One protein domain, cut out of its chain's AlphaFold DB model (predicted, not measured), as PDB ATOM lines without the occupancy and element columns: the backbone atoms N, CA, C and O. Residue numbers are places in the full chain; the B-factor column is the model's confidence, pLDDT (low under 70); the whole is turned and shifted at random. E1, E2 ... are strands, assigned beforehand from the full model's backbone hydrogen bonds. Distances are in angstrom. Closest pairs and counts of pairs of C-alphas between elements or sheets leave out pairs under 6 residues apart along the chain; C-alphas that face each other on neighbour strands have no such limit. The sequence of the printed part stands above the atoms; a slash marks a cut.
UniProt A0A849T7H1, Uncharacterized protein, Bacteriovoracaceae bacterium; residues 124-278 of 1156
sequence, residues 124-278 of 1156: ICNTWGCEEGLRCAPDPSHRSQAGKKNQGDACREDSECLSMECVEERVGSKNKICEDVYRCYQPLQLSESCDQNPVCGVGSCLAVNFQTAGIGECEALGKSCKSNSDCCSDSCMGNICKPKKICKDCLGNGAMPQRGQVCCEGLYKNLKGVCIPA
ATOM      1  N   ILE A 124     144.870 170.651 245.522       86.06
ATOM      2  CA  ILE A 124     146.064 169.850 245.828       86.06
ATOM      3  C   ILE A 124     146.272 168.780 244.749       86.06
ATOM      4  O   ILE A 124     145.374 167.986 244.473       86.06
ATOM      5  N   CYS A 125     147.482 168.720 244.193       87.50
ATOM      6  CA  CYS A 125     147.864 167.831 243.090       87.50
ATOM      7  C   CYS A 125     148.903 166.759 243.476       87.50
ATOM      8  O   CYS A 125     149.426 166.057 242.614       87.50
ATOM      9  N   ASN A 126     149.148 166.548 244.777       81.19
ATOM     10  CA  ASN A 126     149.983 165.451 245.303       81.19
ATOM     11  C   ASN A 126     149.566 164.067 244.785       81.19
ATOM     12  O   ASN A 126     150.388 163.154 244.657       81.19
ATOM     13  N   THR A 127     148.270 163.909 244.516       75.62
ATOM     14  CA  THR A 127     147.637 162.658 244.091       75.62
ATOM     15  C   THR A 127     146.975 162.737 242.718       75.62
ATOM     16  O   THR A 127     146.793 161.686 242.108       75.62
ATOM     17  N   TRP A 128     146.683 163.924 242.182       80.31
ATOM     18  CA  TRP A 128     145.911 164.118 240.947       80.31
ATOM     19  C   TRP A 128     146.630 165.051 239.972       80.31
ATOM     20  O   TRP A 128     147.328 165.968 240.392       80.31
ATOM     21  N   GLY A 129     146.447 164.845 238.665       80.31
ATOM     22  CA  GLY A 129     146.960 165.785 237.661       80.31
ATOM     23  C   GLY A 129     146.150 167.084 237.646       80.31
ATOM     24  O   GLY A 129     145.051 167.140 238.197       80.31
ATOM     25  N   CYS A 130     146.659 168.122 236.989       86.31
ATOM     26  CA  CYS A 130     145.959 169.402 236.898       86.31
ATOM     27  C   CYS A 130     145.061 169.514 235.654       86.31
ATOM     28  O   CYS A 130     145.247 168.811 234.652       86.31
ATOM     29  N   GLU A 131     144.081 170.421 235.705       89.62
ATOM     30  CA  GLU A 131     143.331 170.856 234.520       89.62
ATOM     31  C   GLU A 131     144.250 171.387 233.405       89.62
ATOM     32  O   GLU A 131     145.381 171.816 233.636       89.62
ATOM     33  N   GLU A 132     143.791 171.298 232.154       84.88
ATOM     34  CA  GLU A 132     144.612 171.667 230.997       84.88
ATOM     35  C   GLU A 132     144.987 173.158 231.024       84.88
ATOM     36  O   GLU A 132     144.136 174.026 231.194       84.88
ATOM     37  N   GLY A 133     146.283 173.448 230.877       86.19
ATOM     38  CA  GLY A 133     146.831 174.802 231.006       86.19
ATOM     39  C   GLY A 133     147.305 175.176 232.416       86.19
ATOM     40  O   GLY A 133     147.961 176.205 232.556       86.19
ATOM     41  N   LEU A 134     147.050 174.347 233.433       91.31
ATOM     42  CA  LEU A 134     147.645 174.460 234.769       91.31
ATOM     43  C   LEU A 134     148.894 173.563 234.891       91.31
ATOM     44  O   LEU A 134     149.096 172.652 234.090       91.31
ATOM     45  N   ARG A 135     149.734 173.795 235.906       87.00
ATOM     46  CA  ARG A 135     150.844 172.898 236.283       87.00
ATOM     47  C   ARG A 135     150.865 172.649 237.787       87.00
ATOM     48  O   ARG A 135     150.623 173.570 238.568       87.00
ATOM     49  N   CYS A 136     151.212 171.425 238.171       88.50
ATOM     50  CA  CYS A 136     151.411 171.038 239.563       88.50
ATOM     51  C   CYS A 136     152.775 171.538 240.071       88.50
ATOM     52  O   CYS A 136     153.799 171.276 239.440       88.50
ATOM     53  N   ALA A 137     152.805 172.269 241.188       87.94
ATOM     54  CA  ALA A 137     154.037 172.801 241.782       87.94
ATOM     55  C   ALA A 137     153.908 172.966 243.308       87.94
ATOM     56  O   ALA A 137     152.783 173.115 243.787       87.94
ATOM     57  N   PRO A 138     155.016 172.940 244.077       87.50
ATOM     58  CA  PRO A 138     154.965 172.995 245.539       87.50
ATOM     59  C   PRO A 138     154.410 174.339 246.026       87.50
ATOM     60  O   PRO A 138     154.749 175.389 245.483       87.50
ATOM     61  N   ASP A 139     153.566 174.315 247.054       86.19
ATOM     62  CA  ASP A 139     152.908 175.498 247.600       86.19
ATOM     63  C   ASP A 139     153.936 176.430 248.287       86.19
ATOM     64  O   ASP A 139     154.572 176.039 249.272       86.19
ATOM     65  N   PRO A 140     154.126 177.677 247.807       76.44
ATOM     66  CA  PRO A 140     155.137 178.585 248.345       76.44
ATOM     67  C   PRO A 140     154.762 179.180 249.716       76.44
ATOM     68  O   PRO A 140     155.573 179.898 250.308       76.44
ATOM     69  N   SER A 141     153.543 178.950 250.219       62.19
ATOM     70  CA  SER A 141     152.993 179.679 251.372       62.19
ATOM     71  C   SER A 141     153.514 179.225 252.745       62.19
ATOM     72  O   SER A 141     153.402 179.972 253.724       62.19
ATOM     73  N   HIS A 142     154.157 178.060 252.834       62.91
ATOM     74  CA  HIS A 142     154.553 177.437 254.101       62.91
ATOM     75  C   HIS A 142     155.886 177.973 254.666       62.91
ATOM     76  O   HIS A 142     156.883 177.265 254.801       62.91
ATOM     77  N   ARG A 143     155.905 179.261 255.042       58.72
ATOM     78  CA  ARG A 143     157.003 179.851 255.837       58.72
ATOM     79  C   ARG A 143     157.121 179.147 257.187       58.72
ATOM     80  O   ARG A 143     156.102 178.923 257.830       58.72
ATOM     81  N   SER A 144     158.351 178.908 257.645       63.06
ATOM     82  CA  SER A 144     158.688 178.251 258.919       63.06
ATOM     83  C   SER A 144     157.868 178.767 260.116       63.06
ATOM     84  O   SER A 144     158.223 179.766 260.748       63.06
ATOM     85  N   GLN A 145     156.780 178.070 260.443       73.62
ATOM     86  CA  GLN A 145     156.010 178.293 261.662       73.62
ATOM     87  C   GLN A 145     156.693 177.548 262.811       73.62
ATOM     88  O   GLN A 145     156.943 176.346 262.719       73.62
ATOM     89  N   ALA A 146     156.997 178.256 263.899       75.50
ATOM     90  CA  ALA A 146     157.624 177.653 265.069       75.50
ATOM     91  C   ALA A 146     156.745 176.513 265.623       75.50
ATOM     92  O   ALA A 146     155.567 176.715 265.905       75.50
ATOM     93  N   GLY A 147     157.328 175.319 265.765       84.25
ATOM     94  CA  GLY A 147     156.637 174.117 266.245       84.25
ATOM     95  C   GLY A 147     156.073 173.192 265.159       84.25
ATOM     96  O   GLY A 147     155.655 172.087 265.495       84.25
ATOM     97  N   LYS A 148     156.098 173.581 263.876       90.25
ATOM     98  CA  LYS A 148     155.784 172.678 262.755       90.25
ATOM     99  C   LYS A 148     157.025 171.899 262.302       90.25
ATOM    100  O   LYS A 148     158.142 172.411 262.361       90.25
ATOM    101  N   LYS A 149     156.811 170.670 261.834       91.94
ATOM    102  CA  LYS A 149     157.832 169.741 261.326       91.94
ATOM    103  C   LYS A 149     158.100 169.958 259.833       91.94
ATOM    104  O   LYS A 149     157.176 170.284 259.091       91.94
ATOM    105  N   ASN A 150     159.342 169.782 259.391       89.50
ATOM    106  CA  ASN A 150     159.747 169.983 257.996       89.50
ATOM    107  C   ASN A 150     159.495 168.724 257.151       89.50
ATOM    108  O   ASN A 150     159.200 167.656 257.681       89.50
ATOM    109  N   GLN A 151     159.651 168.833 255.831       88.19
ATOM    110  CA  GLN A 151     159.606 167.688 254.920       88.19
ATOM    111  C   GLN A 151     160.530 166.546 255.387       88.19
ATOM    112  O   GLN A 151     161.693 166.769 255.720       88.19
ATOM    113  N   GLY A 152     160.009 165.317 255.395       87.62
ATOM    114  CA  GLY A 152     160.717 164.109 255.824       87.62
ATOM    115  C   GLY A 152     160.731 163.858 257.339       87.62
ATOM    116  O   GLY A 152     161.047 162.743 257.751       87.62
ATOM    117  N   ASP A 153     160.352 164.831 258.174       92.00
ATOM    118  CA  ASP A 153     160.210 164.617 259.618       92.00
ATOM    119  C   ASP A 153     159.006 163.707 259.918       92.00
ATOM    120  O   ASP A 153     157.935 163.837 259.319       92.00
ATOM    121  N   ALA A 154     159.151 162.805 260.893       92.81
ATOM    122  CA  ALA A 154     158.094 161.865 261.266       92.81
ATOM    123  C   ALA A 154     156.900 162.563 261.944       92.81
ATOM    124  O   ALA A 154     157.070 163.279 262.938       92.81
ATOM    125  N   CYS A 155     155.688 162.299 261.462       95.56
ATOM    126  CA  CYS A 155     154.447 162.949 261.888       95.56
ATOM    127  C   CYS A 155     153.373 161.945 262.340       95.56
ATOM    128  O   CYS A 155     153.482 160.740 262.117       95.56
ATOM    129  N   ARG A 156     152.333 162.443 263.012       93.81
ATOM    130  CA  ARG A 156     151.141 161.673 263.420       93.81
ATOM    131  C   ARG A 156     149.894 162.096 262.652       93.81
ATOM    132  O   ARG A 156     149.097 161.251 262.246       93.81
ATOM    133  N   GLU A 157     149.763 163.398 262.448       94.38
ATOM    134  CA  GLU A 157     148.648 164.064 261.790       94.38
ATOM    135  C   GLU A 157     149.158 165.240 260.954       94.38
ATOM    136  O   GLU A 157     150.221 165.800 261.232       94.38
ATOM    137  N   ASP A 158     148.365 165.632 259.960       90.75
ATOM    138  CA  ASP A 158     148.634 166.741 259.040       90.75
ATOM    139  C   ASP A 158     148.993 168.038 259.777       90.75
ATOM    140  O   ASP A 158     149.886 168.779 259.370       90.75
ATOM    141  N   SER A 159     148.356 168.279 260.927       92.12
ATOM    142  CA  SER A 159     148.575 169.465 261.759       92.12
ATOM    143  C   SER A 159     150.013 169.592 262.293       92.12
ATOM    144  O   SER A 159     150.461 170.713 262.545       92.12
ATOM    145  N   GLU A 160     150.774 168.501 262.419       93.81
ATOM    146  CA  GLU A 160     152.173 168.569 262.858       93.81
ATOM    147  C   GLU A 160     153.110 169.084 261.753       93.81
ATOM    148  O   GLU A 160     154.192 169.593 262.052       93.81
ATOM    149  N   CYS A 161     152.708 168.973 260.486       90.69
ATOM    150  CA  CYS A 161     153.547 169.267 259.330       90.69
ATOM    151  C   CYS A 161     153.467 170.732 258.908       90.69
ATOM    152  O   CYS A 161     152.402 171.353 258.915       90.69
ATOM    153  N   LEU A 162     154.608 171.289 258.497       87.00
ATOM    154  CA  LEU A 162     154.708 172.656 257.989       87.00
ATOM    155  C   LEU A 162     153.856 172.841 256.728       87.00
ATOM    156  O   LEU A 162     153.194 173.866 256.601       87.00
ATOM    157  N   SER A 163     153.822 171.815 255.876       85.75
ATOM    158  CA  SER A 163     152.990 171.673 254.678       85.75
ATOM    159  C   SER A 163     151.505 171.416 254.941       85.75
ATOM    160  O   SER A 163     150.698 171.597 254.042       85.75
ATOM    161  N   MET A 164     151.127 171.004 256.154       88.19
ATOM    162  CA  MET A 164     149.808 170.435 256.464       88.19
ATOM    163  C   MET A 164     149.478 169.101 255.757       88.19
ATOM    164  O   MET A 164     148.304 168.815 255.547       88.19
ATOM    165  N   GLU A 165     150.471 168.268 255.416       88.06
ATOM    166  CA  GLU A 165     150.232 166.922 254.857       88.06
ATOM    167  C   GLU A 165     151.179 165.872 255.475       88.06
ATOM    168  O   GLU A 165     152.405 166.009 255.429       88.06
ATOM    169  N   CYS A 166     150.600 164.833 256.089       90.56
ATOM    170  CA  CYS A 166     151.280 163.775 256.840       90.56
ATOM    171  C   CYS A 166     150.990 162.391 256.224       90.56
ATOM    172  O   CYS A 166     150.029 161.699 256.586       90.56
ATOM    173  N   VAL A 167     151.846 161.974 255.289       87.62
ATOM    174  CA  VAL A 167     151.669 160.767 254.462       87.62
ATOM    175  C   VAL A 167     152.411 159.560 255.030       87.62
ATOM    176  O   VAL A 167     153.426 159.706 255.704       87.62
ATOM    177  N   GLU A 168     151.951 158.340 254.746       85.19
ATOM    178  CA  GLU A 168     152.714 157.127 255.075       85.19
ATOM    179  C   GLU A 168     154.019 157.073 254.260       85.19
ATOM    180  O   GLU A 168     153.988 157.139 253.032       85.19
ATOM    181  N   GLU A 169     155.167 156.892 254.928       82.06
ATOM    182  CA  GLU A 169     156.506 156.838 254.300       82.06
ATOM    183  C   GLU A 169     156.583 155.773 253.189       82.06
ATOM    184  O   GLU A 169     157.279 155.912 252.182       82.06
ATOM    185  N   ARG A 170     155.845 154.680 253.389       73.94
ATOM    186  CA  ARG A 170     155.562 153.621 252.419       73.94
ATOM    187  C   ARG A 170     154.143 153.157 252.687       73.94
ATOM    188  O   ARG A 170     153.773 153.038 253.849       73.94
ATOM    189  N   VAL A 171     153.365 152.849 251.657       55.69
ATOM    190  CA  VAL A 171     151.957 152.474 251.859       55.69
ATOM    191  C   VAL A 171     151.847 151.166 252.647       55.69
ATOM    192  O   VAL A 171     152.439 150.156 252.262       55.69
ATOM    193  N   GLY A 172     151.107 151.201 253.758       69.50
ATOM    194  CA  GLY A 172     151.047 150.144 254.772       69.50
ATOM    195  C   GLY A 172     152.090 150.274 255.893       69.50
ATOM    196  O   GLY A 172     152.150 149.414 256.774       69.50
ATOM    197  N   SER A 173     152.918 151.324 255.887       77.75
ATOM    198  CA  SER A 173     153.831 151.652 256.986       77.75
ATOM    199  C   SER A 173     153.080 152.337 258.122       77.75
ATOM    200  O   SER A 173     152.284 153.243 257.906       77.75
ATOM    201  N   LYS A 174     153.411 151.974 259.366       85.56
ATOM    202  CA  LYS A 174     152.957 152.722 260.551       85.56
ATOM    203  C   LYS A 174     153.676 154.066 260.717       85.56
ATOM    204  O   LYS A 174     153.233 154.886 261.517       85.56
ATOM    205  N   ASN A 175     154.778 154.281 259.997       87.31
ATOM    206  CA  ASN A 175     155.516 155.539 260.015       87.31
ATOM    207  C   ASN A 175     154.924 156.485 258.972       87.31
ATOM    208  O   ASN A 175     154.910 156.168 257.779       87.31
ATOM    209  N   LYS A 176     154.500 157.665 259.423       92.25
ATOM    210  CA  LYS A 176     154.160 158.783 258.549       92.25
ATOM    211  C   LYS A 176     155.246 159.852 258.595       92.25
ATOM    212  O   LYS A 176     155.880 160.036 259.634       92.25
ATOM    213  N   ILE A 177     155.433 160.551 257.486       93.12
ATOM    214  CA  ILE A 177     156.366 161.666 257.325       93.12
ATOM    215  C   ILE A 177     155.646 162.875 256.732       93.12
ATOM    216  O   ILE A 177     154.674 162.734 255.990       93.12
ATOM    217  N   CYS A 178     156.128 164.068 257.061       93.06
ATOM    218  CA  CYS A 178     155.641 165.288 256.437       93.06
ATOM    219  C   CYS A 178     156.082 165.358 254.976       93.06
ATOM    220  O   CYS A 178     157.265 165.188 254.670       93.06
ATOM    221  N   GLU A 179     155.147 165.654 254.083       88.94
ATOM    222  CA  GLU A 179     155.401 165.826 252.653       88.94
ATOM    223  C   GLU A 179     154.920 167.200 252.185       88.94
ATOM    224  O   GLU A 179     153.971 167.741 252.743       88.94
ATOM    225  N   ASP A 180     155.587 167.790 251.191       87.38
ATOM    226  CA  ASP A 180     155.193 169.092 250.649       87.38
ATOM    227  C   ASP A 180     153.825 168.999 249.961       87.38
ATOM    228  O   ASP A 180     153.582 168.091 249.165       87.38
ATOM    229  N   VAL A 181     152.954 169.979 250.206       86.75
ATOM    230  CA  VAL A 181     151.733 170.166 249.415       86.75
ATOM    231  C   VAL A 181     152.114 170.798 248.081       86.75
ATOM    232  O   VAL A 181     152.781 171.828 248.038       86.75
ATOM    233  N   TYR A 182     151.644 170.212 246.989       88.38
ATOM    234  CA  TYR A 182     151.683 170.749 245.639       88.38
ATOM    235  C   TYR A 182     150.273 171.175 245.240       88.38
ATOM    236  O   TYR A 182     149.300 170.482 245.540       88.38
ATOM    237  N   ARG A 183     150.150 172.291 244.518       91.69
ATOM    238  CA  ARG A 183     148.873 172.774 243.977       91.69
ATOM    239  C   ARG A 183     148.935 173.034 242.482       91.69
ATOM    240  O   ARG A 183     150.006 173.245 241.913       91.69
ATOM    241  N   CYS A 184     147.765 173.041 241.852       92.56
ATOM    242  CA  CYS A 184     147.619 173.397 240.447       92.56
ATOM    243  C   CYS A 184     147.626 174.915 240.249       92.56
ATOM    244  O   CYS A 184     146.672 175.610 240.606       92.56
ATOM    245  N   TYR A 185     148.684 175.433 239.631       93.19
ATOM    246  CA  TYR A 185     148.840 176.855 239.338       93.19
ATOM    247  C   TYR A 185     148.712 177.155 237.843       93.19
ATOM    248  O   TYR A 185     149.179 176.396 236.995       93.19
ATOM    249  N   GLN A 186     148.129 178.313 237.523       94.56
ATOM    250  CA  GLN A 186     148.189 178.888 236.179       94.56
ATOM    251  C   GLN A 186     149.621 179.393 235.931       94.56
ATOM    252  O   GLN A 186     150.091 180.196 236.736       94.56
ATOM    253  N   PRO A 187     150.321 178.989 234.858       92.88
ATOM    254  CA  PRO A 187     151.662 179.488 234.584       92.88
ATOM    255  C   PRO A 187     151.672 181.006 234.362       92.88
ATOM    256  O   PRO A 187     150.929 181.519 233.525       92.88
ATOM    257  N   LEU A 188     152.526 181.703 235.111       93.38
ATOM    258  CA  LEU A 188     152.729 183.149 235.057       93.38
ATOM    259  C   LEU A 188     153.484 183.587 233.796       93.38
ATOM    260  O   LEU A 188     154.307 182.846 233.250       93.38
ATOM    261  N   GLN A 189     153.253 184.821 233.364       92.38
ATOM    262  CA  GLN A 189     154.038 185.470 232.319       92.38
ATOM    263  C   GLN A 189     155.405 185.932 232.849       92.38
ATOM    264  O   GLN A 189     155.663 185.980 234.053       92.38
ATOM    265  N   LEU A 190     156.318 186.264 231.933       89.31
ATOM    266  CA  LEU A 190     157.613 186.834 232.305       89.31
ATOM    267  C   LEU A 190     157.427 188.168 233.041       89.31
ATOM    268  O   LEU A 190     156.518 188.936 232.738       89.31
ATOM    269  N   SER A 191     158.306 188.426 234.007       86.62
ATOM    270  CA  SER A 191     158.282 189.568 234.934       86.62
ATOM    271  C   SER A 191     157.138 189.603 235.962       86.62
ATOM    272  O   SER A 191     157.184 190.450 236.854       86.62
ATOM    273  N   GLU A 192     156.162 188.688 235.930       92.56
ATOM    274  CA  GLU A 192     155.171 188.570 237.011       92.56
ATOM    275  C   GLU A 192     155.809 188.025 238.303       92.56
ATOM    276  O   GLU A 192     156.737 187.209 238.256       92.56
ATOM    277  N   SER A 193     155.311 188.470 239.468       90.06
ATOM    278  CA  SER A 193     155.760 187.956 240.771       90.06
ATOM    279  C   SER A 193     155.281 186.525 240.981       90.06
ATOM    280  O   SER A 193     154.089 186.229 240.908       90.06
ATOM    281  N   CYS A 194     156.231 185.657 241.307       91.81
ATOM    282  CA  CYS A 194     156.016 184.240 241.561       91.81
ATOM    283  C   CYS A 194     156.062 183.889 243.061       91.81
ATOM    284  O   CYS A 194     156.216 182.731 243.444       91.81
ATOM    285  N   ASP A 195     155.885 184.891 243.933       86.00
ATOM    286  CA  ASP A 195     155.909 184.727 245.395       86.00
ATOM    287  C   ASP A 195     154.662 183.998 245.947       86.00
ATOM    288  O   ASP A 195     154.727 183.394 247.016       86.00
ATOM    289  N   GLN A 196     153.537 184.025 245.218       87.62
ATOM    290  CA  GLN A 196     152.304 183.267 245.525       87.62
ATOM    291  C   GLN A 196     152.039 182.103 244.555       87.62
ATOM    292  O   GLN A 196     151.142 181.294 244.779       87.62
ATOM    293  N   ASN A 197     152.793 182.035 243.460       91.44
ATOM    294  CA  ASN A 197     152.621 181.065 242.388       91.44
ATOM    295  C   ASN A 197     154.003 180.788 241.778       91.44
ATOM    296  O   ASN A 197     154.506 181.632 241.044       91.44
ATOM    297  N   PRO A 198     154.632 179.637 242.054       90.00
ATOM    298  CA  PRO A 198     156.007 179.369 241.637       90.00
ATOM    299  C   PRO A 198     156.133 178.994 240.150       90.00
ATOM    300  O   PRO A 198     157.247 178.794 239.664       90.00
ATOM    301  N   VAL A 199     155.016 178.846 239.426       91.06
ATOM    302  CA  VAL A 199     154.998 178.340 238.053       91.06
ATOM    303  C   VAL A 199     155.127 179.482 237.058       91.06
ATOM    304  O   VAL A 199     154.197 180.254 236.855       91.06
ATOM    305  N   CYS A 200     156.240 179.502 236.334       91.12
ATOM    306  CA  CYS A 200     156.410 180.339 235.151       91.12
ATOM    307  C   CYS A 200     155.973 179.584 233.883       91.12
ATOM    308  O   CYS A 200     156.246 178.389 233.727       91.12
ATOM    309  N   GLY A 201     155.307 180.276 232.957       87.31
ATOM    310  CA  GLY A 201     154.968 179.753 231.629       87.31
ATOM    311  C   GLY A 201     156.213 179.485 230.788       87.31
ATOM    312  O   GLY A 201     156.326 178.426 230.169       87.31
ATOM    313  N   VAL A 202     157.177 180.407 230.859       81.25
ATOM    314  CA  VAL A 202     158.527 180.299 230.289       81.25
ATOM    315  C   VAL A 202     159.536 180.737 231.357       81.25
ATOM    316  O   VAL A 202     159.242 181.627 232.152       81.25
ATOM    317  N   GLY A 203     160.718 180.119 231.386       85.94
ATOM    318  CA  GLY A 203     161.771 180.458 232.343       85.94
ATOM    319  C   GLY A 203     161.571 179.864 233.740       85.94
ATOM    320  O   GLY A 203     160.933 178.824 233.906       85.94
ATOM    321  N   SER A 204     162.148 180.514 234.754       87.94
ATOM    322  CA  SER A 204     162.119 180.058 236.150       87.94
ATOM    323  C   SER A 204     161.836 181.196 237.136       87.94
ATOM    324  O   SER A 204     162.082 182.369 236.850       87.94
ATOM    325  N   CYS A 205     161.285 180.835 238.299       88.75
ATOM    326  CA  CYS A 205     160.940 181.762 239.373       88.75
ATOM    327  C   CYS A 205     162.196 182.129 240.180       88.75
ATOM    328  O   CYS A 205     162.639 181.359 241.037       88.75
ATOM    329  N   LEU A 206     162.785 183.292 239.899       87.62
ATOM    330  CA  LEU A 206     164.071 183.705 240.463       87.62
ATOM    331  C   LEU A 206     163.939 184.964 241.307       87.62
ATOM    332  O   LEU A 206     163.196 185.884 240.968       87.62
ATOM    333  N   ALA A 207     164.698 185.011 242.403       86.00
ATOM    334  CA  ALA A 207     164.816 186.212 243.214       86.00
ATOM    335  C   ALA A 207     165.442 187.342 242.385       86.00
ATOM    336  O   ALA A 207     166.464 187.144 241.730       86.00
ATOM    337  N   VAL A 208     164.833 188.522 242.435       84.44
ATOM    338  CA  VAL A 208     165.436 189.755 241.934       84.44
ATOM    339  C   VAL A 208     166.520 190.181 242.922       84.44
ATOM    340  O   VAL A 208     166.243 190.288 244.120       84.44
ATOM    341  N   ASN A 209     167.739 190.420 242.434       81.56
ATOM    342  CA  ASN A 209     168.782 191.075 243.218       81.56
ATOM    343  C   ASN A 209     169.559 192.084 242.358       81.56
ATOM    344  O   ASN A 209     170.306 191.700 241.461       81.56
ATOM    345  N   PHE A 210     169.409 193.372 242.668       77.31
ATOM    346  CA  PHE A 210     170.054 194.479 241.956       77.31
ATOM    347  C   PHE A 210     171.516 194.758 242.379       77.31
ATOM    348  O   PHE A 210     172.120 195.702 241.884       77.31
ATOM    349  N   GLN A 211     172.135 193.941 243.245       69.19
ATOM    350  CA  GLN A 211     173.507 194.136 243.770       69.19
ATOM    351  C   GLN A 211     174.668 193.964 242.757       69.19
ATOM    352  O   GLN A 211     175.801 193.689 243.148       69.19
ATOM    353  N   THR A 212     174.442 194.097 241.452       52.81
ATOM    354  CA  THR A 212     175.393 193.662 240.408       52.81
ATOM    355  C   THR A 212     176.544 194.631 240.083       52.81
ATOM    356  O   THR A 212     177.399 194.257 239.282       52.81
ATOM    357  N   ALA A 213     176.618 195.827 240.690       46.88
ATOM    358  CA  ALA A 213     177.643 196.842 240.364       46.88
ATOM    359  C   ALA A 213     178.537 197.318 241.536       46.88
ATOM    360  O   ALA A 213     179.619 197.847 241.291       46.88
ATOM    361  N   GLY A 214     178.137 197.083 242.791       49.31
ATOM    362  CA  GLY A 214     178.890 197.486 243.988       49.31
ATOM    363  C   GLY A 214     178.669 198.939 244.444       49.31
ATOM    364  O   GLY A 214     178.431 199.833 243.646       49.31
ATOM    365  N   ILE A 215     178.811 199.149 245.761       42.59
ATOM    366  CA  ILE A 215     178.631 200.413 246.513       42.59
ATOM    367  C   ILE A 215     177.166 200.879 246.692       42.59
ATOM    368  O   ILE A 215     176.680 201.789 246.039       42.59
ATOM    369  N   GLY A 216     176.509 200.335 247.723       57.00
ATOM    370  CA  GLY A 216     175.730 201.144 248.680       57.00
ATOM    371  C   GLY A 216     174.312 201.622 248.339       57.00
ATOM    372  O   GLY A 216     173.671 202.163 249.233       57.00
ATOM    373  N   GLU A 217     173.793 201.435 247.123       70.62
ATOM    374  CA  GLU A 217     172.498 202.035 246.730       70.62
ATOM    375  C   GLU A 217     171.241 201.354 247.312       70.62
ATOM    376  O   GLU A 217     170.157 201.929 247.243       70.62
ATOM    377  N   CYS A 218     171.354 200.153 247.894       86.19
ATOM    378  CA  CYS A 218     170.210 199.415 248.433       86.19
ATOM    379  C   CYS A 218     170.559 198.532 249.648       86.19
ATOM    380  O   CYS A 218     171.665 198.004 249.787       86.19
ATOM    381  N   GLU A 219     169.568 198.342 250.516       90.81
ATOM    382  CA  GLU A 219     169.582 197.506 251.712       90.81
ATOM    383  C   GLU A 219     169.434 196.015 251.375       90.81
ATOM    384  O   GLU A 219     168.639 195.593 250.524       90.81
ATOM    385  N   ALA A 220     170.202 195.191 252.088       88.31
ATOM    386  CA  ALA A 220     170.208 193.743 251.916       88.31
ATOM    387  C   ALA A 220     168.953 193.070 252.509       88.31
ATOM    388  O   ALA A 220     168.257 193.616 253.367       88.31
ATOM    389  N   LEU A 221     168.684 191.827 252.096       89.56
ATOM    390  CA  LEU A 221     167.592 191.022 252.655       89.56
ATOM    391  C   LEU A 221     167.680 190.942 254.190       89.56
ATOM    392  O   LEU A 221     168.743 190.688 254.753       89.56
ATOM    393  N   GLY A 222     166.549 191.146 254.868       88.50
ATOM    394  CA  GLY A 222     166.463 191.164 256.331       88.50
ATOM    395  C   GLY A 222     166.813 192.502 256.998       88.50
ATOM    396  O   GLY A 222     166.582 192.635 258.199       88.50
ATOM    397  N   LYS A 223     167.319 193.501 256.263       93.31
ATOM    398  CA  LYS A 223     167.525 194.866 256.779       93.31
ATOM    399  C   LYS A 223     166.223 195.666 256.808       93.31
ATOM    400  O   LYS A 223     165.253 195.320 256.133       93.31
ATOM    401  N   SER A 224     166.202 196.719 257.622       92.81
ATOM    402  CA  SER A 224     165.057 197.619 257.741       92.81
ATOM    403  C   SER A 224     164.921 198.525 256.521       92.81
ATOM    404  O   SER A 224     165.915 199.073 256.062       92.81
ATOM    405  N   CYS A 225     163.694 198.754 256.068       95.19
ATOM    406  CA  CYS A 225     163.378 199.600 254.917       95.19
ATOM    407  C   CYS A 225     162.131 200.452 255.176       95.19
ATOM    408  O   CYS A 225     161.315 200.138 256.046       95.19
ATOM    409  N   LYS A 226     161.983 201.526 254.401       94.62
ATOM    410  CA  LYS A 226     160.815 202.416 254.354       94.62
ATOM    411  C   LYS A 226     160.065 202.293 253.023       94.62
ATOM    412  O   LYS A 226     158.848 202.451 253.003       94.62
ATOM    413  N   SER A 227     160.775 202.015 251.930       94.06
ATOM    414  CA  SER A 227     160.231 201.874 250.573       94.06
ATOM    415  C   SER A 227     160.761 200.618 249.870       94.06
ATOM    416  O   SER A 227     161.791 200.075 250.262       94.06
ATOM    417  N   ASN A 228     160.081 200.152 248.814       91.19
ATOM    418  CA  ASN A 228     160.562 199.018 248.011       91.19
ATOM    419  C   ASN A 228     161.932 199.300 247.383       91.19
ATOM    420  O   ASN A 228     162.802 198.436 247.446       91.19
ATOM    421  N   SER A 229     162.134 200.515 246.863       90.94
ATOM    422  CA  SER A 229     163.400 200.980 246.283       90.94
ATOM    423  C   SER A 229     164.561 201.019 247.277       90.94
ATOM    424  O   SER A 229     165.707 200.982 246.848       90.94
ATOM    425  N   ASP A 230     164.292 201.032 248.589       92.00
ATOM    426  CA  ASP A 230     165.355 200.908 249.589       92.00
ATOM    427  C   ASP A 230     165.982 199.506 249.556       92.00
ATOM    428  O   ASP A 230     167.088 199.338 250.040       92.00
ATOM    429  N   CYS A 231     165.295 198.485 249.032       92.44
ATOM    430  CA  CYS A 231     165.719 197.090 249.095       92.44
ATOM    431  C   CYS A 231     166.332 196.608 247.783       92.44
ATOM    432  O   CYS A 231     165.739 196.772 246.718       92.44
ATOM    433  N   CYS A 232     167.429 195.849 247.850       90.62
ATOM    434  CA  CYS A 232     168.046 195.256 246.654       90.62
ATOM    435  C   CYS A 232     167.163 194.222 245.928       90.62
ATOM    436  O   CYS A 232     167.491 193.784 244.827       90.62
ATOM    437  N   SER A 233     166.047 193.831 246.543       90.31
ATOM    438  CA  SER A 233     164.994 192.987 245.980       90.31
ATOM    439  C   SER A 233     163.791 193.760 245.421       90.31
ATOM    440  O   SER A 233     162.865 193.125 244.924       90.31
ATOM    441  N   ASP A 234     163.744 195.092 245.541       91.06
ATOM    442  CA  ASP A 234     162.566 195.924 245.230       91.06
ATOM    443  C   ASP A 234     161.277 195.442 245.949       91.06
ATOM    444  O   ASP A 234     160.170 195.398 245.395       91.06
ATOM    445  N   SER A 235     161.433 195.003 247.206       91.88
ATOM    446  CA  SER A 235     160.344 194.528 248.070       91.88
ATOM    447  C   SER A 235     160.627 194.789 249.551       91.88
ATOM    448  O   SER A 235     161.408 194.091 250.207       91.88
ATOM    449  N   CYS A 236     159.934 195.793 250.083       92.75
ATOM    450  CA  CYS A 236     159.902 196.162 251.487       92.75
ATOM    451  C   CYS A 236     158.546 195.763 252.079       92.75
ATOM    452  O   CYS A 236     157.515 196.363 251.782       92.75
ATOM    453  N   MET A 237     158.517 194.730 252.922       89.00
ATOM    454  CA  MET A 237     157.261 194.171 253.436       89.00
ATOM    455  C   MET A 237     157.271 194.116 254.960       89.00
ATOM    456  O   MET A 237     157.864 193.207 255.545       89.00
ATOM    457  N   GLY A 238     156.551 195.032 255.607       91.88
ATOM    458  CA  GLY A 238     156.564 195.167 257.068       91.88
ATOM    459  C   GLY A 238     157.883 195.757 257.568       91.88
ATOM    460  O   GLY A 238     158.479 195.217 258.492       91.88
ATOM    461  N   ASN A 239     158.348 196.817 256.897       94.94
ATOM    462  CA  ASN A 239     159.588 197.554 257.171       94.94
ATOM    463  C   ASN A 239     160.870 196.704 257.157       94.94
ATOM    464  O   ASN A 239     161.871 197.100 257.747       94.94
ATOM    465  N   ILE A 240     160.852 195.542 256.492       92.12
ATOM    466  CA  ILE A 240     162.010 194.657 256.313       92.12
ATOM    467  C   ILE A 240     162.114 194.258 254.838       92.12
ATOM    468  O   ILE A 240     161.107 193.871 254.232       92.12
ATOM    469  N   CYS A 241     163.324 194.308 254.278       91.88
ATOM    470  CA  CYS A 241     163.608 193.866 252.917       91.88
ATOM    471  C   CYS A 241     163.406 192.357 252.784       91.88
ATOM    472  O   CYS A 241     164.067 191.561 253.458       91.88
ATOM    473  N   LYS A 242     162.485 191.952 251.906       89.75
ATOM    474  CA  LYS A 242     162.153 190.544 251.646       89.75
ATOM    475  C   LYS A 242     162.497 190.179 250.205       89.75
ATOM    476  O   LYS A 242     162.459 191.051 249.342       89.75
ATOM    477  N   PRO A 243     162.845 188.913 249.915       88.88
ATOM    478  CA  PRO A 243     163.054 188.493 248.538       88.88
ATOM    479  C   PRO A 243     161.759 188.686 247.744       88.88
ATOM    480  O   PRO A 243     160.682 188.331 248.220       88.88
ATOM    481  N   LYS A 244     161.899 189.246 246.544       90.94
ATOM    482  CA  LYS A 244     160.874 189.328 245.505       90.94
ATOM    483  C   LYS A 244     161.279 188.343 244.433       90.94
ATOM    484  O   LYS A 244     162.377 188.483 243.890       90.94
ATOM    485  N   LYS A 245     160.460 187.343 244.139       91.19
ATOM    486  CA  LYS A 245     160.737 186.440 243.023       91.19
ATOM    487  C   LYS A 245     159.873 186.819 241.833       91.19
ATOM    488  O   LYS A 245     158.675 187.035 241.992       91.19
ATOM    489  N   ILE A 246     160.471 186.877 240.646       92.25
ATOM    490  CA  ILE A 246     159.743 187.074 239.386       92.25
ATOM    491  C   ILE A 246     160.141 186.014 238.361       92.25
ATOM    492  O   ILE A 246     161.241 185.456 238.415       92.25
ATOM    493  N   CYS A 247     159.254 185.746 237.410       92.31
ATOM    494  CA  CYS A 247     159.533 184.825 236.315       92.31
ATOM    495  C   CYS A 247     160.527 185.422 235.309       92.31
ATOM    496  O   CYS A 247     160.238 186.437 234.674       92.31
ATOM    497  N   LYS A 248     161.693 184.782 235.134       89.12
ATOM    498  CA  LYS A 248     162.736 185.192 234.173       89.12
ATOM    499  C   LYS A 248     163.096 184.042 233.230       89.12
ATOM    500  O   LYS A 248     163.395 182.937 233.686       89.12
ATOM    501  N   ASP A 249     163.130 184.313 231.924       90.81
ATOM    502  CA  ASP A 249     163.677 183.398 230.911       90.81
ATOM    503  C   ASP A 249     165.189 183.609 230.784       90.81
ATOM    504  O   ASP A 249     165.689 184.349 229.932       90.81
ATOM    505  N   CYS A 250     165.921 183.004 231.715       87.31
ATOM    506  CA  CYS A 250     167.371 183.047 231.746       87.31
ATOM    507  C   CYS A 250     167.964 181.659 231.966       87.31
ATOM    508  O   CYS A 250     167.330 180.768 232.536       87.31
ATOM    509  N   LEU A 251     169.203 181.481 231.511       88.25
ATOM    510  CA  LEU A 251     169.932 180.227 231.640       88.25
ATOM    511  C   LEU A 251     170.964 180.267 232.772       88.25
ATOM    512  O   LEU A 251     171.671 181.259 232.971       88.25
ATOM    513  N   GLY A 252     171.045 179.146 233.491       87.06
ATOM    514  CA  GLY A 252     172.012 178.912 234.559       87.06
ATOM    515  C   GLY A 252     173.439 178.648 234.060       87.06
ATOM    516  O   GLY A 252     173.723 178.624 232.861       87.06
ATOM    517  N   ASN A 253     174.347 178.437 235.013       88.00
ATOM    518  CA  ASN A 253     175.768 178.210 234.748       88.00
ATOM    519  C   ASN A 253     175.986 176.983 233.839       88.00
ATOM    520  O   ASN A 253     175.390 175.930 234.058       88.00
ATOM    521  N   GLY A 254     176.850 177.117 232.834       85.19
ATOM    522  CA  GLY A 254     177.188 176.059 231.878       85.19
ATOM    523  C   GLY A 254     176.258 175.943 230.663       85.19
ATOM    524  O   GLY A 254     176.575 175.193 229.741       85.19
ATOM    525  N   ALA A 255     175.155 176.695 230.604       88.56
ATOM    526  CA  ALA A 255     174.223 176.677 229.476       88.56
ATOM    527  C   ALA A 255     174.474 177.825 228.472       88.56
ATOM    528  O   ALA A 255     174.967 178.895 228.830       88.56
ATOM    529  N   MET A 256     174.145 177.599 227.194       89.88
ATOM    530  CA  MET A 256     174.359 178.549 226.089       89.88
ATOM    531  C   MET A 256     173.019 179.165 225.641       89.88
ATOM    532  O   MET A 256     172.169 178.420 225.150       89.88
ATOM    533  N   PRO A 257     172.797 180.490 225.776       87.06
ATOM    534  CA  PRO A 257     171.501 181.094 225.468       87.06
ATOM    535  C   PRO A 257     171.123 181.066 223.989       87.06
ATOM    536  O   PRO A 257     171.913 181.457 223.128       87.06
ATOM    537  N   GLN A 258     169.883 180.662 223.706       83.56
ATOM    538  CA  GLN A 258     169.296 180.641 222.366       83.56
ATOM    539  C   GLN A 258     168.085 181.585 222.288       83.56
ATOM    540  O   GLN A 258     167.470 181.899 223.299       83.56
ATOM    541  N   ARG A 259     167.731 182.042 221.077       75.44
ATOM    542  CA  ARG A 259     166.457 182.740 220.774       75.44
ATOM    543  C   ARG A 259     166.062 183.874 221.748       75.44
ATOM    544  O   ARG A 259     164.912 183.969 222.152       75.44
ATOM    545  N   GLY A 260     167.007 184.748 222.097       75.75
ATOM    546  CA  GLY A 260     166.747 185.918 222.952       75.75
ATOM    547  C   GLY A 260     166.928 185.687 224.456       75.75
ATOM    548  O   GLY A 260     166.929 186.658 225.208       75.75
ATOM    549  N   GLN A 261     167.173 184.448 224.894       84.75
ATOM    550  CA  GLN A 261     167.501 184.153 226.288       84.75
ATOM    551  C   GLN A 261     168.767 184.888 226.758       84.75
ATOM    552  O   GLN A 261     169.739 185.091 226.009       84.75
ATOM    553  N   VAL A 262     168.775 185.239 228.042       88.25
ATOM    554  CA  VAL A 262     169.907 185.867 228.737       88.25
ATOM    555  C   VAL A 262     170.535 184.901 229.742       88.25
ATOM    556  O   VAL A 262     169.958 183.872 230.083       88.25
ATOM    557  N   CYS A 263     171.741 185.206 230.213       89.06
ATOM    558  CA  CYS A 263     172.279 184.520 231.387       89.06
ATOM    559  C   CYS A 263     171.563 185.032 232.640       89.06
ATOM    560  O   CYS A 263     171.181 186.202 232.686       89.06
ATOM    561  N   CYS A 264     171.348 184.170 233.633       88.06
ATOM    562  CA  CYS A 264     170.748 184.610 234.892       88.06
ATOM    563  C   CYS A 264     171.659 185.595 235.641       88.06
ATOM    564  O   CYS A 264     172.871 185.607 235.438       88.06
ATOM    565  N   GLU A 265     171.072 186.428 236.503       80.25
ATOM    566  CA  GLU A 265     171.805 187.442 237.275       80.25
ATOM    567  C   GLU A 265     172.980 186.829 238.056       80.25
ATOM    568  O   GLU A 265     172.881 185.732 238.606       80.25
ATOM    569  N   GLY A 266     174.122 187.521 238.045       76.06
ATOM    570  CA  GLY A 266     175.401 186.996 238.541       76.06
ATOM    571  C   GLY A 266     176.171 186.115 237.544       76.06
ATOM    572  O   GLY A 266     177.314 185.755 237.826       76.06
ATOM    573  N   LEU A 267     175.603 185.796 236.374       82.75
ATOM    574  CA  LEU A 267     176.272 185.073 235.289       82.75
ATOM    575  C   LEU A 267     176.421 185.957 234.036       82.75
ATOM    576  O   LEU A 267     175.509 186.693 233.667       82.75
ATOM    577  N   TYR A 268     177.538 185.823 233.320       87.75
ATOM    578  CA  TYR A 268     177.796 186.493 232.042       87.75
ATOM    579  C   TYR A 268     178.130 185.484 230.936       87.75
ATOM    580  O   TYR A 268     178.578 184.369 231.204       87.75
ATOM    581  N   LYS A 269     177.917 185.865 229.669       89.50
ATOM    582  CA  LYS A 269     178.329 185.049 228.514       89.50
ATOM    583  C   LYS A 269     179.853 185.089 228.392       89.50
ATOM    584  O   LYS A 269     180.420 186.159 228.185       89.50
ATOM    585  N   ASN A 270     180.511 183.938 228.478       86.56
ATOM    586  CA  ASN A 270     181.931 183.824 228.150       86.56
ATOM    587  C   ASN A 270     182.174 183.915 226.630       86.56
ATOM    588  O   ASN A 270     181.237 183.952 225.834       86.56
ATOM    589  N   LEU A 271     183.445 183.868 226.213       80.25
ATOM    590  CA  LEU A 271     183.851 183.907 224.797       80.25
ATOM    591  C   LEU A 271     183.271 182.768 223.929       80.25
ATOM    592  O   LEU A 271     183.297 182.861 222.707       80.25
ATOM    593  N   LYS A 272     182.740 181.697 224.535       82.81
ATOM    594  CA  LYS A 272     182.053 180.583 223.853       82.81
ATOM    595  C   LYS A 272     180.522 180.729 223.868       82.81
ATOM    596  O   LYS A 272     179.819 179.798 223.491       82.81
ATOM    597  N   GLY A 273     179.995 181.862 224.336       89.94
ATOM    598  CA  GLY A 273     178.560 182.122 224.478       89.94
ATOM    599  C   GLY A 273     177.888 181.407 225.656       89.94
ATOM    600  O   GLY A 273     176.667 181.472 225.777       89.94
ATOM    601  N   VAL A 274     178.652 180.735 226.522       89.44
ATOM    602  CA  VAL A 274     178.141 179.966 227.667       89.44
ATOM    603  C   VAL A 274     178.076 180.854 228.908       89.44
ATOM    604  O   VAL A 274     179.017 181.597 229.182       89.44
ATOM    605  N   CYS A 275     176.987 180.765 229.671       89.00
ATOM    606  CA  CYS A 275     176.812 181.495 230.923       89.00
ATOM    607  C   CYS A 275     177.762 180.970 232.008       89.00
ATOM    608  O   CYS A 275     177.704 179.789 232.346       89.00
ATOM    609  N   ILE A 276     178.610 181.838 232.564       82.31
ATOM    610  CA  ILE A 276     179.538 181.534 233.666       82.31
ATOM    611  C   ILE A 276     179.443 182.592 234.778       82.31
ATOM    612  O   ILE A 276     179.021 183.712 234.486       82.31
ATOM    613  N   PRO A 277     179.818 182.289 236.034       86.25
ATOM    614  CA  PRO A 277     179.706 183.238 237.141       86.25
ATOM    615  C   PRO A 277     180.639 184.434 236.993       86.25
ATOM    616  O   PRO A 277     181.786 184.263 236.586       86.25
ATOM    617  N   ALA A 278     180.161 185.615 237.390       64.25
ATOM    618  CA  ALA A 278     180.947 186.835 237.546       64.25
ATOM    619  C   ALA A 278     182.120 186.616 238.519       64.25
ATOM    620  O   ALA A 278     181.960 186.710 239.734       64.25
TER     621      ALA A 278
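AT A GLANCE: This is residues 124 to 278 of the 1156 residues of an uncharacterized protein of Bacteriovoracaceae bacterium (UniProt A0A849T7H1). Little regular structure: a loose, loop-rich chain with four small two-stranded sheets strung along its long axis, E2-E3 toward one end, then E1-E4, E5-E6 near the middle and E7-E8 toward the other end. The 155 printed residues have no named helix and eight strands, E1 to E8; each sheet is antiparallel, and the class is all strand, with only 28 residues in named elements. The radius of gyration of the C-alphas is 19.2 A, the spans 55 by 39 by 27 A.

IN THESE COORDINATES: E1 is residues 135 to 138, 10.1 A, from (150.844, 172.898, 236.283); E4 182 to 185, 9.2 A; E5 204 to 207, 9.7 A; E6 245 to 248, 9.2 A. E2 is 166 to 168, E3 176 to 178, E7 267 to 269, E8 275 to 277, ending at (179.706, 183.238, 237.141).

HOW THE PARTS SIT: E1 and E4 are antiparallel neighbours, with N 137 and O 183 within hydrogen-bond range at 3.1 A. Hairpins pair likewise: E5-E6, N 206 and O 246, 3.0 A; E2-E3, N 167 and O 177, 3.0 A; E7-E8, N 268 and O 276, 2.8 A. E4 and E5 are apart.

THE WHOLE: The farthest C-alphas, Gly 172 and Ile 215, are 57.9 A apart. The printed part has no cut. Links E1-E2, E4-E5, E5-E6 and E6-E7 are long. Residues 141 to 144, 171 to 172, 211 to 216 and 278 are under pLDDT 70.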